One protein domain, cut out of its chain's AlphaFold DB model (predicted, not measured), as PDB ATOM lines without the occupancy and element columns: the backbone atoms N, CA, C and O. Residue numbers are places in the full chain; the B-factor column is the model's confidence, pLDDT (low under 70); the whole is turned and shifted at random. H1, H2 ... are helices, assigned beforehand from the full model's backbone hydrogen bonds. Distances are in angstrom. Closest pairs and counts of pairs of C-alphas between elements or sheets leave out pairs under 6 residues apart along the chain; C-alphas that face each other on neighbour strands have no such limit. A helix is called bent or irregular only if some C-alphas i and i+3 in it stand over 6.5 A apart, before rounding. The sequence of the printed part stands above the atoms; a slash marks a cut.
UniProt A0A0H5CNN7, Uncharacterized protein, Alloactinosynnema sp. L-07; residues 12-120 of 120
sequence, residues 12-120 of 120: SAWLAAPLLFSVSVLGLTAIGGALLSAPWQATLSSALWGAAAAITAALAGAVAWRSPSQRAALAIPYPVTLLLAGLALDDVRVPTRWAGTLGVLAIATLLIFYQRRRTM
ATOM      1  N   SER A  12      -2.417 -32.493  29.027       79.00
ATOM      2  CA  SER A  12      -2.132 -32.442  27.588       79.00
ATOM      3  C   SER A  12      -1.411 -31.162  27.154       79.00
ATOM      4  O   SER A  12      -0.454 -31.232  26.390       79.00
ATOM      5  N   ALA A  13      -1.827 -29.997  27.659       78.56
ATOM      6  CA  ALA A  13      -1.175 -28.726  27.354       78.56
ATOM      7  C   ALA A  13       0.219 -28.643  27.993       78.56
ATOM      8  O   ALA A  13       1.137 -28.090  27.397       78.56
ATOM      9  N   TRP A  14       0.389 -29.237  29.176       83.88
ATOM     10  CA  TRP A  14       1.686 -29.353  29.842       83.88
ATOM     11  C   TRP A  14       2.667 -30.244  29.072       83.88
ATOM     12  O   TRP A  14       3.816 -29.861  28.884       83.88
ATOM     13  N   LEU A  15       2.209 -31.391  28.560       81.81
ATOM     14  CA  LEU A  15       3.025 -32.269  27.714       81.81
ATOM     15  C   LEU A  15       3.415 -31.590  26.396       81.81
ATOM     16  O   LEU A  15       4.548 -31.726  25.944       81.81
ATOM     17  N   ALA A  16       2.500 -30.826  25.796       82.12
ATOM     18  CA  ALA A  16       2.768 -30.114  24.552       82.12
ATOM     19  C   ALA A  16       3.698 -28.901  24.730       82.12
ATOM     20  O   ALA A  16       4.350 -28.505  23.770       82.12
ATOM     21  N   ALA A  17       3.782 -28.313  25.928       81.50
ATOM     22  CA  ALA A  17       4.554 -27.097  26.193       81.50
ATOM     23  C   ALA A  17       6.036 -27.167  25.761       81.50
ATOM     24  O   ALA A  17       6.449 -26.279  25.015       81.50
ATOM     25  N   PRO A  18       6.836 -28.184  26.142       79.69
ATOM     26  CA  PRO A  18       8.228 -28.286  25.698       79.69
ATOM     27  C   PRO A  18       8.358 -28.437  24.182       79.69
ATOM     28  O   PRO A  18       9.231 -27.818  23.585       79.69
ATOM     29  N   LEU A  19       7.469 -29.203  23.544       80.50
ATOM     30  CA  LEU A  19       7.472 -29.367  22.089       80.50
ATOM     31  C   LEU A  19       7.135 -28.053  21.383       80.50
ATOM     32  O   LEU A  19       7.846 -27.631  20.478       80.50
ATOM     33  N   LEU A  20       6.076 -27.380  21.828       78.88
ATOM     34  CA  LEU A  20       5.656 -26.091  21.288       78.88
ATOM     35  C   LEU A  20       6.739 -25.028  21.485       78.88
ATOM     36  O   LEU A  20       6.988 -24.254  20.564       78.88
ATOM     37  N   PHE A  21       7.408 -25.014  22.639       82.69
ATOM     38  CA  PHE A  21       8.541 -24.136  22.908       82.69
ATOM     39  C   PHE A  21       9.702 -24.416  21.946       82.69
ATOM     40  O   PHE A  21      10.102 -23.515  21.211       82.69
ATOM     41  N   SER A  22      10.187 -25.660  21.877       81.19
ATOM     42  CA  SER A  22      11.319 -26.023  21.017       81.19
ATOM     43  C   SER A  22      11.040 -25.747  19.542       81.19
ATOM     44  O   SER A  22      11.878 -25.173  18.851       81.19
ATOM     45  N   VAL A  23       9.845 -26.092  19.055       80.56
ATOM     46  CA  VAL A  23       9.458 -25.854  17.660       80.56
ATOM     47  C   VAL A  23       9.295 -24.357  17.372       80.56
ATOM     48  O   VAL A  23       9.704 -23.899  16.306       80.56
ATOM     49  N   SER A  24       8.774 -23.571  18.319       78.50
ATOM     50  CA  SER A  24       8.676 -22.112  18.162       78.50
ATOM     51  C   SER A  24      10.051 -21.452  18.109       78.50
ATOM     52  O   SER A  24      10.273 -20.595  17.256       78.50
ATOM     53  N   VAL A  25      10.985 -21.862  18.975       83.50
ATOM     54  CA  VAL A  25      12.361 -21.343  18.962       83.50
ATOM     55  C   VAL A  25      13.054 -21.716  17.654       83.50
ATOM     56  O   VAL A  25      13.571 -20.830  16.986       83.50
ATOM     57  N   LEU A  26      12.981 -22.980  17.220       80.88
ATOM     58  CA  LEU A  26      13.549 -23.409  15.935       80.88
ATOM     59  C   LEU A  26      12.952 -22.645  14.749       80.88
ATOM     60  O   LEU A  26      13.685 -22.212  13.860       80.88
ATOM     61  N   GLY A  27      11.632 -22.452  14.746       78.25
ATOM     62  CA  GLY A  27      10.926 -21.676  13.733       78.25
ATOM     63  C   GLY A  27      11.390 -20.224  13.684       78.25
ATOM     64  O   GLY A  27      11.731 -19.725  12.614       78.25
ATOM     65  N   LEU A  28      11.458 -19.557  14.840       81.44
ATOM     66  CA  LEU A  28      11.939 -18.177  14.957       81.44
ATOM     67  C   LEU A  28      13.404 -18.042  14.539       81.44
ATOM     68  O   LEU A  28      13.737 -17.104  13.820       81.44
ATOM     69  N   THR A  29      14.269 -18.982  14.923       82.44
ATOM     70  CA  THR A  29      15.680 -18.992  14.512       82.44
ATOM     71  C   THR A  29      15.820 -19.178  13.001       82.44
ATOM     72  O   THR A  29      16.603 -18.469  12.370       82.44
ATOM     73  N   ALA A  30      15.036 -20.079  12.400       79.69
ATOM     74  CA  ALA A  30      15.029 -20.306  10.955       79.69
ATOM     75  C   ALA A  30      14.505 -19.085  10.178       79.69
ATOM     76  O   ALA A  30      15.126 -18.664   9.202       79.69
ATOM     77  N   ILE A  31      13.395 -18.491  10.626       80.19
ATOM     78  CA  ILE A  31      12.806 -17.286  10.021       80.19
ATOM     79  C   ILE A  31      13.752 -16.090  10.178       80.19
ATOM     80  O   ILE A  31      13.989 -15.373   9.210       80.19
ATOM     81  N   GLY A  32      14.339 -15.901  11.361       80.38
ATOM     82  CA  GLY A  32      15.325 -14.855  11.621       80.38
ATOM     83  C   GLY A  32      16.573 -15.010  10.754       80.38
ATOM     84  O   GLY A  32      17.029 -14.036  10.166       80.38
ATOM     85  N   GLY A  33      17.079 -16.238  10.599       81.81
ATOM     86  CA  GLY A  33      18.183 -16.529   9.681       81.81
ATOM     87  C   GLY A  33      17.848 -16.198   8.228       81.81
ATOM     88  O   GLY A  33      18.651 -15.567   7.547       81.81
ATOM     89  N   ALA A  34      16.640 -16.543   7.773       79.94
ATOM     90  CA  ALA A  34      16.179 -16.224   6.425       79.94
ATOM     91  C   ALA A  34      16.022 -14.708   6.194       79.94
ATOM     92  O   ALA A  34      16.491 -14.195   5.184       79.94
ATOM     93  N   LEU A  35      15.413 -13.985   7.141       83.25
ATOM     94  CA  LEU A  35      15.228 -12.527   7.077       83.25
ATOM     95  C   LEU A  35      16.559 -11.771   7.069       83.25
ATOM     96  O   LEU A  35      16.699 -10.775   6.365       83.25
ATOM     97  N   LEU A  36      17.534 -12.247   7.843       87.56
ATOM     98  CA  LEU A  36      18.853 -11.626   7.962       87.56
ATOM     99  C   LEU A  36      19.845 -12.118   6.899       87.56
ATOM    100  O   LEU A  36      20.988 -11.668   6.896       87.56
ATOM    101  N   SER A  37      19.440 -13.045   6.018       81.62
ATOM    102  CA  SER A  37      20.341 -13.758   5.093       81.62
ATOM    103  C   SER A  37      21.583 -14.327   5.796       81.62
ATOM    104  O   SER A  37      22.677 -14.378   5.234       81.62
ATOM    105  N   ALA A  38      21.421 -14.727   7.057       78.50
ATOM    106  CA  ALA A  38      22.512 -15.215   7.880       78.50
ATOM    107  C   ALA A  38      22.845 -16.671   7.506       78.50
ATOM    108  O   ALA A  38      21.936 -17.469   7.274       78.50
ATOM    109  N   PRO A  39      24.131 -17.066   7.497       76.94
ATOM    110  CA  PRO A  39      24.543 -18.425   7.140       76.94
ATOM    111  C   PRO A  39      24.287 -19.460   8.251       76.94
ATOM    112  O   PRO A  39      24.611 -20.637   8.076       76.94
ATOM    113  N   TRP A  40      23.750 -19.051   9.406       71.44
ATOM    114  CA  TRP A  40      23.503 -19.964  10.519       71.44
ATOM    115  C   TRP A  40      22.311 -20.888  10.244       71.44
ATOM    116  O   TRP A  40      21.323 -20.517   9.610       71.44
ATOM    117  N   GLN A  41      22.397 -22.113  10.756       69.31
ATOM    118  CA  GLN A  41      21.332 -23.111  10.674       69.31
ATOM    119  C   GLN A  41      20.674 -23.261  12.043       69.31
ATOM    120  O   GLN A  41      21.344 -23.165  13.069       69.31
ATOM    121  N   ALA A  42      19.363 -23.502  12.062       71.50
ATOM    122  CA  ALA A  42      18.665 -23.828  13.296       71.50
ATOM    123  C   ALA A  42      19.139 -25.209  13.780       71.50
ATOM    124  O   ALA A  42      18.867 -26.232  13.146       71.50
ATOM    125  N   THR A  43      19.885 -25.227  14.880       73.50
ATOM    126  CA  THR A  43      20.390 -26.449  15.502       73.50
ATOM    127  C   THR A  43      19.561 -26.813  16.723       73.50
ATOM    128  O   THR A  43      19.156 -25.960  17.518       73.50
ATOM    129  N   LEU A  44      19.292 -28.109  16.868       67.50
ATOM    130  CA  LEU A  44      18.846 -28.664  18.137       67.50
ATOM    131  C   LEU A  44      20.054 -28.659  19.067       67.50
ATOM    132  O   LEU A  44      20.995 -29.418  18.866       67.50
ATOM    133  N   SER A  45      20.040 -27.765  20.051       75.88
ATOM    134  CA  SER A  45      21.082 -27.706  21.069       75.88
ATOM    135  C   SER A  45      20.598 -28.311  22.378       75.88
ATOM    136  O   SER A  45      19.424 -28.200  22.752       75.88
ATOM    137  N   SER A  46      21.529 -28.891  23.121       74.75
ATOM    138  CA  SER A  46      21.338 -29.309  24.507       74.75
ATOM    139  C   SER A  46      20.797 -28.167  25.377       74.75
ATOM    140  O   SER A  46      19.939 -28.391  26.233       74.75
ATOM    141  N   ALA A  47      21.193 -26.919  25.097       76.31
ATOM    142  CA  ALA A  47      20.655 -25.726  25.749       76.31
ATOM    143  C   ALA A  47      19.153 -25.507  25.473       76.31
ATOM    144  O   ALA A  47      18.403 -25.181  26.394       76.31
ATOM    145  N   LEU A  48      18.690 -25.721  24.234       79.75
ATOM    146  CA  LEU A  48      17.274 -25.597  23.868       79.75
ATOM    147  C   LEU A  48      16.415 -26.634  24.599       79.75
ATOM    148  O   LEU A  48      15.378 -26.302  25.176       79.75
ATOM    149  N   TRP A  49      16.866 -27.887  24.611       78.25
ATOM    150  CA  TRP A  49      16.183 -28.966  25.322       78.25
ATOM    151  C   TRP A  49      16.243 -28.799  26.842       78.25
ATOM    152  O   TRP A  49      15.251 -29.059  27.522       78.25
ATOM    153  N   GLY A  50      17.357 -28.294  27.379       79.81
ATOM    154  CA  GLY A  50      17.487 -27.932  28.788       79.81
ATOM    155  C   GLY A  50      16.503 -26.834  29.195       79.81
ATOM    156  O   GLY A  50      15.819 -26.961  30.212       79.81
ATOM    157  N   ALA A  51      16.346 -25.799  28.366       80.12
ATOM    158  CA  ALA A  51      15.346 -24.753  28.577       80.12
ATOM    159  C   ALA A  51      13.910 -25.304  28.503       80.12
ATOM    160  O   ALA A  51      13.079 -24.986  29.357       80.12
ATOM    161  N   ALA A  52      13.625 -26.185  27.539       82.12
ATOM    162  CA  ALA A  52      12.329 -26.853  27.425       82.12
ATOM    163  C   ALA A  52      12.013 -27.707  28.670       82.12
ATOM    164  O   ALA A  52      10.899 -27.649  29.199       82.12
ATOM    165  N   ALA A  53      12.996 -28.453  29.182       80.25
ATOM    166  CA  ALA A  53      12.874 -29.234  30.411       80.25
ATOM    167  C   ALA A  53      12.640 -28.338  31.640       80.25
ATOM    168  O   ALA A  53      11.755 -28.627  32.447       80.25
ATOM    169  N   ALA A  54      13.363 -27.220  31.755       80.81
ATOM    170  CA  ALA A  54      13.205 -26.263  32.850       80.81
ATOM    171  C   ALA A  54      11.806 -25.627  32.869       80.81
ATOM    172  O   ALA A  54      11.157 -25.595  33.915       80.81
ATOM    173  N   ILE A  55      11.298 -25.187  31.712       81.62
ATOM    174  CA  ILE A  55       9.933 -24.650  31.586       81.62
ATOM    175  C   ILE A  55       8.901 -25.719  31.955       81.62
ATOM    176  O   ILE A  55       7.944 -25.442  32.676       81.62
ATOM    177  N   THR A  56       9.108 -26.959  31.511       82.50
ATOM    178  CA  THR A  56       8.223 -28.087  31.828       82.50
ATOM    179  C   THR A  56       8.173 -28.356  33.332       82.50
ATOM    180  O   THR A  56       7.087 -28.494  33.900       82.50
ATOM    181  N   ALA A  57       9.329 -28.357  34.000       81.44
ATOM    182  CA  ALA A  57       9.419 -28.500  35.449       81.44
ATOM    183  C   ALA A  57       8.750 -27.323  36.184       81.44
ATOM    184  O   ALA A  57       7.969 -27.543  37.110       81.44
ATOM    185  N   ALA A  58       8.977 -26.086  35.731       83.50
ATOM    186  CA  ALA A  58       8.361 -24.890  36.305       83.50
ATOM    187  C   ALA A  58       6.828 -24.900  36.171       83.50
ATOM    188  O   ALA A  58       6.109 -24.548  37.106       83.50
ATOM    189  N   LEU A  59       6.308 -25.367  35.031       80.25
ATOM    190  CA  LEU A  59       4.870 -25.451  34.774       80.25
ATOM    191  C   LEU A  59       4.182 -26.598  35.523       80.25
ATOM    192  O   LEU A  59       2.962 -26.558  35.668       80.25
ATOM    193  N   ALA A  60       4.918 -27.592  36.035       81.00
ATOM    194  CA  ALA A  60       4.335 -28.757  36.707       81.00
ATOM    195  C   ALA A  60       3.492 -28.389  37.946       81.00
ATOM    196  O   ALA A  60       2.564 -29.118  38.305       81.00
ATOM    197  N   GLY A  61       3.778 -27.250  38.590       78.38
ATOM    198  CA  GLY A  61       2.996 -26.728  39.716       78.38
ATOM    199  C   GLY A  61       1.626 -26.154  39.332       78.38
ATOM    200  O   GLY A  61       0.731 -26.128  40.169       78.38
ATOM    201  N   ALA A  62       1.442 -25.744  38.073       79.62
ATOM    202  CA  ALA A  62       0.209 -25.132  37.565       79.62
ATOM    203  C   ALA A  62      -0.744 -26.139  36.883       79.62
ATOM    204  O   ALA A  62      -1.791 -25.754  36.350       79.62
ATOM    205  N   VAL A  63      -0.384 -27.426  36.867       82.69
ATOM    206  CA  VAL A  63      -1.146 -28.500  36.212       82.69
ATOM    207  C   VAL A  63      -2.249 -29.038  37.123       82.69
ATOM    208  O   VAL A  63      -2.012 -29.349  38.291       82.69
ATOM    209  N   ALA A  64      -3.447 -29.233  36.565       83.38
ATOM    210  CA  ALA A  64      -4.513 -30.007  37.206       83.38
ATOM    211  C   ALA A  64      -4.206 -31.510  37.121       83.38
ATOM    212  O   ALA A  64      -4.685 -32.216  36.229       83.38
ATOM    213  N   TRP A  65      -3.386 -32.000  38.045       82.50
ATOM    214  CA  TRP A  65      -3.117 -33.429  38.197       82.50
ATOM    215  C   TRP A  65      -4.370 -34.164  38.685       82.50
ATOM    216  O   TRP A  65      -5.035 -33.696  39.605       82.50
ATOM    217  N   ARG A  66      -4.681 -35.337  38.113       82.19
ATOM    218  CA  ARG A  66      -5.795 -36.166  38.613       82.19
ATOM    219  C   ARG A  66      -5.431 -36.912  39.893       82.19
ATOM    220  O   ARG A  66      -6.316 -37.220  40.681       82.19
ATOM    221  N   SER A  67      -4.149 -37.215  40.099       85.81
ATOM    222  CA  SER A  67      -3.658 -37.846  41.325       85.81
ATOM    223  C   SER A  67      -2.213 -37.436  41.645       85.81
ATOM    224  O   SER A  67      -1.444 -37.102  40.735       85.81
ATOM    225  N   PRO A  68      -1.800 -37.482  42.926       81.12
ATOM    226  CA  PRO A  68      -0.411 -37.241  43.319       81.12
ATOM    227  C   PRO A  68       0.557 -38.283  42.734       81.12
ATOM    228  O   PRO A  68       1.681 -37.934  42.379       81.12
ATOM    229  N   SER A  69       0.115 -39.529  42.534       83.12
ATOM    230  CA  SER A  69       0.902 -40.566  41.853       83.12
ATOM    231  C   SER A  69       1.142 -40.225  40.381       83.12
ATOM    232  O   SER A  69       2.251 -40.404  39.890       83.12
ATOM    233  N   GLN A  70       0.143 -39.662  39.687       82.94
ATOM    234  CA  GLN A  70       0.304 -39.176  38.312       82.94
ATOM    235  C   GLN A  70       1.311 -38.025  38.250       82.94
ATOM    236  O   GLN A  70       2.145 -37.981  37.349       82.94
ATOM    237  N   ARG A  71       1.263 -37.108  39.223       82.25
ATOM    238  CA  ARG A  71       2.242 -36.027  39.335       82.25
ATOM    239  C   ARG A  71       3.653 -36.581  39.513       82.25
ATOM    240  O   ARG A  71       4.535 -36.170  38.776       82.25
ATOM    241  N   ALA A  72       3.878 -37.520  40.431       81.19
ATOM    242  CA  ALA A  72       5.205 -38.105  40.634       81.19
ATOM    243  C   ALA A  72       5.699 -38.880  39.396       81.19
ATOM    244  O   ALA A  72       6.855 -38.746  39.000       81.19
ATOM    245  N   ALA A  73       4.803 -39.624  38.744       83.25
ATOM    246  CA  ALA A  73       5.109 -40.438  37.571       83.25
ATOM    247  C   ALA A  73       5.330 -39.641  36.275       83.25
ATOM    248  O   ALA A  73       5.835 -40.209  35.318       83.25
ATOM    249  N   LEU A  74       4.948 -38.359  36.207       80.25
ATOM    250  CA  LEU A  74       5.174 -37.523  35.019       80.25
ATOM    251  C   LEU A  74       6.058 -36.308  35.291       80.25
ATOM    252  O   LEU A  74       6.936 -36.017  34.488       80.25
ATOM    253  N   ALA A  75       5.871 -35.602  36.406       78.38
ATOM    254  CA  ALA A  75       6.546 -34.329  36.665       78.38
ATOM    255  C   ALA A  75       8.069 -34.455  36.807       78.38
ATOM    256  O   ALA A  75       8.764 -33.465  36.613       78.38
ATOM    257  N   ILE A  76       8.577 -35.646  37.136       79.31
ATOM    258  CA  ILE A  76      10.014 -35.925  37.253       79.31
ATOM    259  C   ILE A  76      10.557 -36.615  35.996       79.31
ATOM    260  O   ILE A  76      11.461 -36.062  35.371       79.31
ATOM    261  N   PRO A  77      10.036 -37.782  35.567       80.44
ATOM    262  CA  PRO A  77      10.654 -38.496  34.456       80.44
ATOM    263  C   PRO A  77      10.515 -37.745  33.132       80.44
ATOM    264  O   PRO A  77      11.426 -37.809  32.319       80.44
ATOM    265  N   TYR A  78       9.447 -36.971  32.917       74.00
ATOM    266  CA  TYR A  78       9.254 -36.252  31.657       74.00
ATOM    267  C   TYR A  78      10.330 -35.175  31.390       74.00
ATOM    268  O   TYR A  78      11.014 -35.274  30.368       74.00
ATOM    269  N   PRO A  79      10.586 -34.194  32.282       75.19
ATOM    270  CA  PRO A  79      11.681 -33.242  32.078       75.19
ATOM    271  C   PRO A  79      13.061 -33.912  32.060       75.19
ATOM    272  O   PRO A  79      13.928 -33.469  31.312       75.19
ATOM    273  N   VAL A  80      13.264 -35.007  32.802       79.12
ATOM    274  CA  VAL A  80      14.515 -35.784  32.740       79.12
ATOM    275  C   VAL A  80      14.703 -36.420  31.363       79.12
ATOM    276  O   VAL A  80      15.777 -36.304  30.783       79.12
ATOM    277  N   THR A  81      13.665 -37.035  30.789       78.88
ATOM    278  CA  THR A  81      13.741 -37.601  29.432       78.88
ATOM    279  C   THR A  81      13.983 -36.534  28.372       78.88
ATOM    280  O   THR A  81      14.747 -36.779  27.448       78.88
ATOM    281  N   LEU A  82      13.408 -35.336  28.528       75.38
ATOM    282  CA  LEU A  82      13.672 -34.192  27.648       75.38
ATOM    283  C   LEU A  82      15.129 -33.733  27.730       75.38
ATOM    284  O   LEU A  82      15.746 -33.467  26.702       75.38
ATOM    285  N   LEU A  83      15.689 -33.673  28.939       74.19
ATOM    286  CA  LEU A  83      17.089 -33.317  29.152       74.19
ATOM    287  C   LEU A  83      18.032 -34.361  28.536       74.19
ATOM    288  O   LEU A  83      18.978 -34.003  27.840       74.19
ATOM    289  N   LEU A  84      17.748 -35.650  28.745       76.31
ATOM    290  CA  LEU A  84      18.521 -36.752  28.167       76.31
ATOM    291  C   LEU A  84      18.416 -36.789  26.640       76.31
ATOM    292  O   LEU A  84      19.424 -36.978  25.967       76.31
ATOM    293  N   ALA A  85      17.222 -36.560  26.088       73.19
ATOM    294  CA  ALA A  85      17.027 -36.426  24.647       73.19
ATOM    295  C   ALA A  85      17.819 -35.235  24.092       73.19
ATOM    296  O   ALA A  85      18.432 -35.352  23.038       73.19
ATOM    297  N   GLY A  86      17.863 -34.123  24.826       67.56
ATOM    298  CA  GLY A  86      18.674 -32.962  24.481       67.56
ATOM    299  C   GLY A  86      20.173 -33.210  24.482       67.56
ATOM    300  O   GLY A  86      20.859 -32.718  23.595       67.56
ATOM    301  N   LEU A  87      20.670 -33.991  25.441       71.69
ATOM    302  CA  LEU A  87      22.062 -34.436  25.452       71.69
ATOM    303  C   LEU A  87      22.368 -35.384  24.284       71.69
ATOM    304  O   LEU A  87      23.443 -35.310  23.702       71.69
ATOM    305  N   ALA A  88      21.440 -36.282  23.949       71.38
ATOM    306  CA  ALA A  88      21.630 -37.259  22.878       71.38
ATOM    307  C   ALA A  88      21.537 -36.644  21.469       71.38
ATOM    308  O   ALA A  88      22.160 -37.150  20.539       71.38
ATOM    309  N   LEU A  89      20.741 -35.583  21.308       65.50
ATOM    310  CA  LEU A  89      20.485 -34.891  20.039       65.50
ATOM    311  C   LEU A  89      21.279 -33.585  19.905       65.50
ATOM    312  O   LEU A  89      20.909 -32.734  19.092       65.50
ATOM    313  N   ASP A  90      22.321 -33.397  20.716       68.81
ATOM    314  CA  ASP A  90      23.123 -32.181  20.666       68.81
ATOM    315  C   ASP A  90      23.802 -32.037  19.295       68.81
ATOM    316  O   ASP A  90      24.293 -33.006  18.715       68.81
ATOM    317  N   ASP A  91      23.778 -30.817  18.763       63.84
ATOM    318  CA  ASP A  91      24.302 -30.437  17.443       63.84
ATOM    319  C   ASP A  91      23.602 -31.082  16.224       63.84
ATOM    320  O   ASP A  91      24.111 -31.072  15.097       63.84
ATOM    321  N   VAL A  92      22.375 -31.593  16.390       65.62
ATOM    322  CA  VAL A  92      21.578 -32.059  15.245       65.62
ATOM    323  C   VAL A  92      21.083 -30.858  14.431       65.62
ATOM    324  O   VAL A  92      20.244 -30.061  14.866       65.62
ATOM    325  N   ARG A  93      21.592 -30.738  13.202       66.31
ATOM    326  CA  ARG A  93      21.205 -29.697  12.241       66.31
ATOM    327  C   ARG A  93      19.840 -30.008  11.637       66.31
ATOM    328  O   ARG A  93      19.670 -31.023  10.963       66.31
ATOM    329  N   VAL A  94      18.871 -29.116  11.837       60.56
ATOM    330  CA  VAL A  94      17.529 -29.269  11.264       60.56
ATOM    331  C   VAL A  94      17.455 -28.500   9.941       60.56
ATOM    332  O   VAL A  94      17.756 -27.305   9.912       60.56
ATOM    333  N   PRO A  95      17.029 -29.126   8.826       68.25
ATOM    334  CA  PRO A  95      16.887 -28.419   7.560       68.25
ATOM    335  C   PRO A  95      15.851 -27.290   7.661       68.25
ATOM    336  O   PRO A  95      14.707 -27.509   8.069       68.25
ATOM    337  N   THR A  96      16.225 -26.090   7.215       62.22
ATOM    338  CA  THR A  96      15.461 -24.837   7.384       62.22
ATOM    339  C   THR A  96      14.005 -24.921   6.905       62.22
ATOM    340  O   THR A  96      13.120 -24.331   7.519       62.22
ATOM    341  N   ARG A  97      13.721 -25.695   5.843       64.44
ATOM    342  CA  ARG A  97      12.356 -25.856   5.298       64.44
ATOM    343  C   ARG A  97      11.408 -26.560   6.275       64.44
ATOM    344  O   ARG A  97      10.254 -26.153   6.406       64.44
ATOM    345  N   TRP A  98      11.901 -27.586   6.967       66.12
ATOM    346  CA  TRP A  98      11.136 -28.337   7.964       66.12
ATOM    347  C   TRP A  98      10.996 -27.546   9.265       66.12
ATOM    348  O   TRP A  98       9.906 -27.479   9.826       66.12
ATOM    349  N   ALA A  99      12.070 -26.879   9.702       61.41
ATOM    350  CA  ALA A  99      12.042 -26.027  10.891       61.41
ATOM    351  C   ALA A  99      11.036 -24.870  10.749       61.41
ATOM    352  O   ALA A  99      10.260 -24.611  11.667       61.41
ATOM    353  N   GLY A 100      10.999 -24.212   9.586       57.38
ATOM    354  CA  GLY A 100      10.073 -23.108   9.329       57.38
ATOM    355  C   GLY A 100       8.606 -23.546   9.294       57.38
ATOM    356  O   GLY A 100       7.770 -22.939   9.958       57.38
ATOM    357  N   THR A 101       8.283 -24.625   8.573       70.31
ATOM    358  CA  THR A 101       6.895 -25.116   8.470       70.31
ATOM    359  C   THR A 101       6.357 -25.619   9.807       70.31
ATOM    360  O   THR A 101       5.254 -25.238  10.203       70.31
ATOM    361  N   LEU A 102       7.143 -26.409  10.543       70.25
ATOM    362  CA  LEU A 102       6.762 -26.874  11.879       70.25
ATOM    363  C   LEU A 102       6.666 -25.709  12.873       70.25
ATOM    364  O   LEU A 102       5.715 -25.652  13.651       70.25
ATOM    365  N   GLY A 103       7.596 -24.750  12.800       61.88
ATOM    366  CA  GLY A 103       7.602 -23.516  13.587       61.88
ATOM    367  C   GLY A 103       6.316 -22.711  13.455       61.88
ATOM    368  O   GLY A 103       5.661 -22.399  14.448       61.88
ATOM    369  N   VAL A 104       5.917 -22.423  12.215       71.81
ATOM    370  CA  VAL A 104       4.685 -21.679  11.916       71.81
ATOM    371  C   VAL A 104       3.453 -22.427  12.427       71.81
ATOM    372  O   VAL A 104       2.585 -21.814  13.047       71.81
ATOM    373  N   LEU A 105       3.386 -23.749  12.238       73.62
ATOM    374  CA  LEU A 105       2.278 -24.566  12.741       73.62
ATOM    375  C   LEU A 105       2.202 -24.567  14.274       73.62
ATOM    376  O   LEU A 105       1.111 -24.444  14.835       73.62
ATOM    377  N   ALA A 106       3.340 -24.660  14.965       71.94
ATOM    378  CA  ALA A 106       3.385 -24.610  16.424       71.94
ATOM    379  C   ALA A 106       2.939 -23.245  16.962       71.94
ATOM    380  O   ALA A 106       2.105 -23.194  17.869       71.94
ATOM    381  N   ILE A 107       3.421 -22.150  16.365       72.25
ATOM    382  CA  ILE A 107       3.022 -20.782  16.725       72.25
ATOM    383  C   ILE A 107       1.524 -20.584  16.482       72.25
ATOM    384  O   ILE A 107       0.822 -20.085  17.359       72.25
ATOM    385  N   ALA A 108       1.007 -21.023  15.332       73.88
ATOM    386  CA  ALA A 108      -0.418 -20.948  15.028       73.88
ATOM    387  C   ALA A 108      -1.253 -21.729  16.054       73.88
ATOM    388  O   ALA A 108      -2.246 -21.215  16.564       73.88
ATOM    389  N   THR A 109      -0.819 -22.935  16.426       75.00
ATOM    390  CA  THR A 109      -1.512 -23.765  17.424       75.00
ATOM    391  C   THR A 109      -1.513 -23.104  18.805       75.00
ATOM    392  O   THR A 109      -2.550 -23.072  19.470       75.00
ATOM    393  N   LEU A 110      -0.381 -22.525  19.220       70.31
ATOM    394  CA  LEU A 110      -0.247 -21.741  20.452       70.31
ATOM    395  C   LEU A 110      -1.183 -20.529  20.461       70.31
ATOM    396  O   LEU A 110      -1.899 -20.313  21.439       70.31
ATOM    397  N   LEU A 111      -1.210 -19.766  19.366       77.94
ATOM    398  CA  LEU A 111      -2.068 -18.593  19.216       77.94
ATOM    399  C   LEU A 111      -3.547 -18.971  19.251       77.94
ATOM    400  O   LEU A 111      -4.317 -18.311  19.942       77.94
ATOM    401  N   ILE A 112      -3.940 -20.056  18.584       80.31
ATOM    402  CA  ILE A 112      -5.314 -20.568  18.627       80.31
ATOM    403  C   ILE A 112      -5.682 -20.963  20.059       80.31
ATOM    404  O   ILE A 112      -6.729 -20.546  20.551       80.31
ATOM    405  N   PHE A 113      -4.825 -21.710  20.763       73.69
ATOM    406  CA  PHE A 113      -5.068 -22.091  22.161       73.69
ATOM    407  C   PHE A 113      -5.190 -20.878  23.085       73.69
ATOM    408  O   PHE A 113      -6.051 -20.858  23.970       73.69
ATOM    409  N   TYR A 114      -4.351 -19.864  22.875       73.19
ATOM    410  CA  TYR A 114      -4.392 -18.618  23.629       73.19
ATOM    411  C   TYR A 114      -5.676 -17.825  23.343       73.19
ATOM    412  O   TYR A 114      -6.374 -17.430  24.275       73.19
ATOM    413  N   GLN A 115      -6.050 -17.658  22.071       76.56
ATOM    414  CA  GLN A 115      -7.273 -16.954  21.677       76.56
ATOM    415  C   GLN A 115      -8.537 -17.657  22.181       76.56
ATOM    416  O   GLN A 115      -9.453 -16.995  22.670       76.56
ATOM    417  N   ARG A 116      -8.571 -18.996  22.153       68.75
ATOM    418  CA  ARG A 116      -9.686 -19.786  22.700       68.75
ATOM    419  C   ARG A 116      -9.841 -19.633  24.210       68.75
ATOM    420  O   ARG A 116     -10.947 -19.749  24.718       68.75
ATOM    421  N   ARG A 117      -8.744 -19.381  24.935       61.72
ATOM    422  CA  ARG A 117      -8.786 -19.059  26.370       61.72
ATOM    423  C   ARG A 117      -9.185 -17.611  26.659       61.72
ATOM    424  O   ARG A 117      -9.562 -17.342  27.789       61.72
ATOM    425  N   ARG A 118      -9.062 -16.696  25.691       58.88
ATOM    426  CA  ARG A 118      -9.371 -15.263  25.860       58.88
ATOM    427  C   ARG A 118     -10.818 -14.898  25.502       58.88
ATOM    428  O   ARG A 118     -11.255 -13.802  25.823       58.88
ATOM    429  N   THR A 119     -11.518 -15.775  24.785       56.72
ATOM    430  CA  THR A 119     -12.880 -15.564  24.254       56.72
ATOM    431  C   THR A 119     -13.977 -16.279  25.053       56.72
ATOM    432  O   THR A 119     -15.146 -16.176  24.693       56.72
ATOM    433  N   MET A 120     -13.616 -16.979  26.134       47.34
ATOM    434  CA  MET A 120     -14.524 -17.538  27.147       47.34
ATOM    435  C   MET A 120     -14.239 -16.902  28.499       47.34
ATOM    436  O   MET A 120     -15.198 -16.784  29.288       47.34
TER     437      MET A 120
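What this domain is: This is residues 12 to 120 of the 120 residues of an uncharacterized protein of Alloactinosynnema sp. L-07 (UniProt A0A0H5CNN7). A flat slab of helices has H1 running through its middle, with H2 and H4 side by side over the first half of H1 and the long H5 crossing H1 from another side. The short H3 extends the line of H4 outward at one end, and residues 114 to 120, of which 114 to 118 belong to H5, stick out from the slab. The 109 printed residues include five named helices, in the order H1 H2 H3 H4 H5, and no named strand; the class is all helix. The whole is only just compact, close to loose, with a radius of gyration of the C-alphas of 15.4 A, and it spans 49 by 39 by 17 A.

Where its parts are: Find C-alpha 12 at (-2.132, -32.442, 27.588); from there H1 runs through residues 12 to 35, 33.4 A from first to last C-alpha, with a kink of 35 degrees near residue 19. It is irregular, but only just: C-alphas 15 and 18 are 6.9 A apart. Look next at C-alpha 46, at (21.338, -29.309, 24.507), where H2 begins; it holds residues 46 to 62 over 25.2 A and is irregular, only just, with C-alphas 58 and 61 6.6 A apart. H3 is residues 68 to 75, 10.1 A, and H4 is residues 77 to 88, 16.0 A. H5, residues 96 to 118, runs 32.4 A to C-alpha 118 at (-9.371, -15.263, 25.860).

How they stand to each other: H1 and H2 form a helical hairpin; H1 touches H2 with residues 14 to 22 alone, closest at the C-alphas of Pro 18 and Ala 52, 4.7 A. They run opposite ways at a steep tilt of 37 degrees, only just past shallow. H2 touches H4 at a shallow tilt of 8 degrees, opposite ways, closest at the C-alphas of Ala 53 and Pro 79, 4.5 A. H1 and H4 are near each other. H3 is close to H2 but not clearly touching it, with the C-alphas of Ala 60 and Ala 75 6.0 A apart, and H3 and H4 meet only through their link. H1 touches H5 with residues 20 to 31 alone, closest at the C-alphas of Gly 27 and Gly 103, 3.8 A, at a steep tilt of 50 degrees, opposite ways. H2 and H5 are apart. Helix packing is mostly crossed, but only just, with 1 of 3 pairs at a shallow tilt. In H3, H4 and H5 every O i to N i+4 pair is within hydrogen-bond range; in H1 it is 18 of 20 and in H2 11 of 13.

The domain as a whole: The C-alphas of Ser 37 and Ser 67 are the two farthest apart, at 49.7 A. The printed part has no cut, and residue 120 is the chain's last. None of the links is long; residues 43 to 44, between H1 and H2, pair antiparallel with residues 92 to 93, between H4 and H5. The mean pLDDT of the printed part is 75.8; it is under 70 in 21 residues, among them 89 to 100 and 116 to 120.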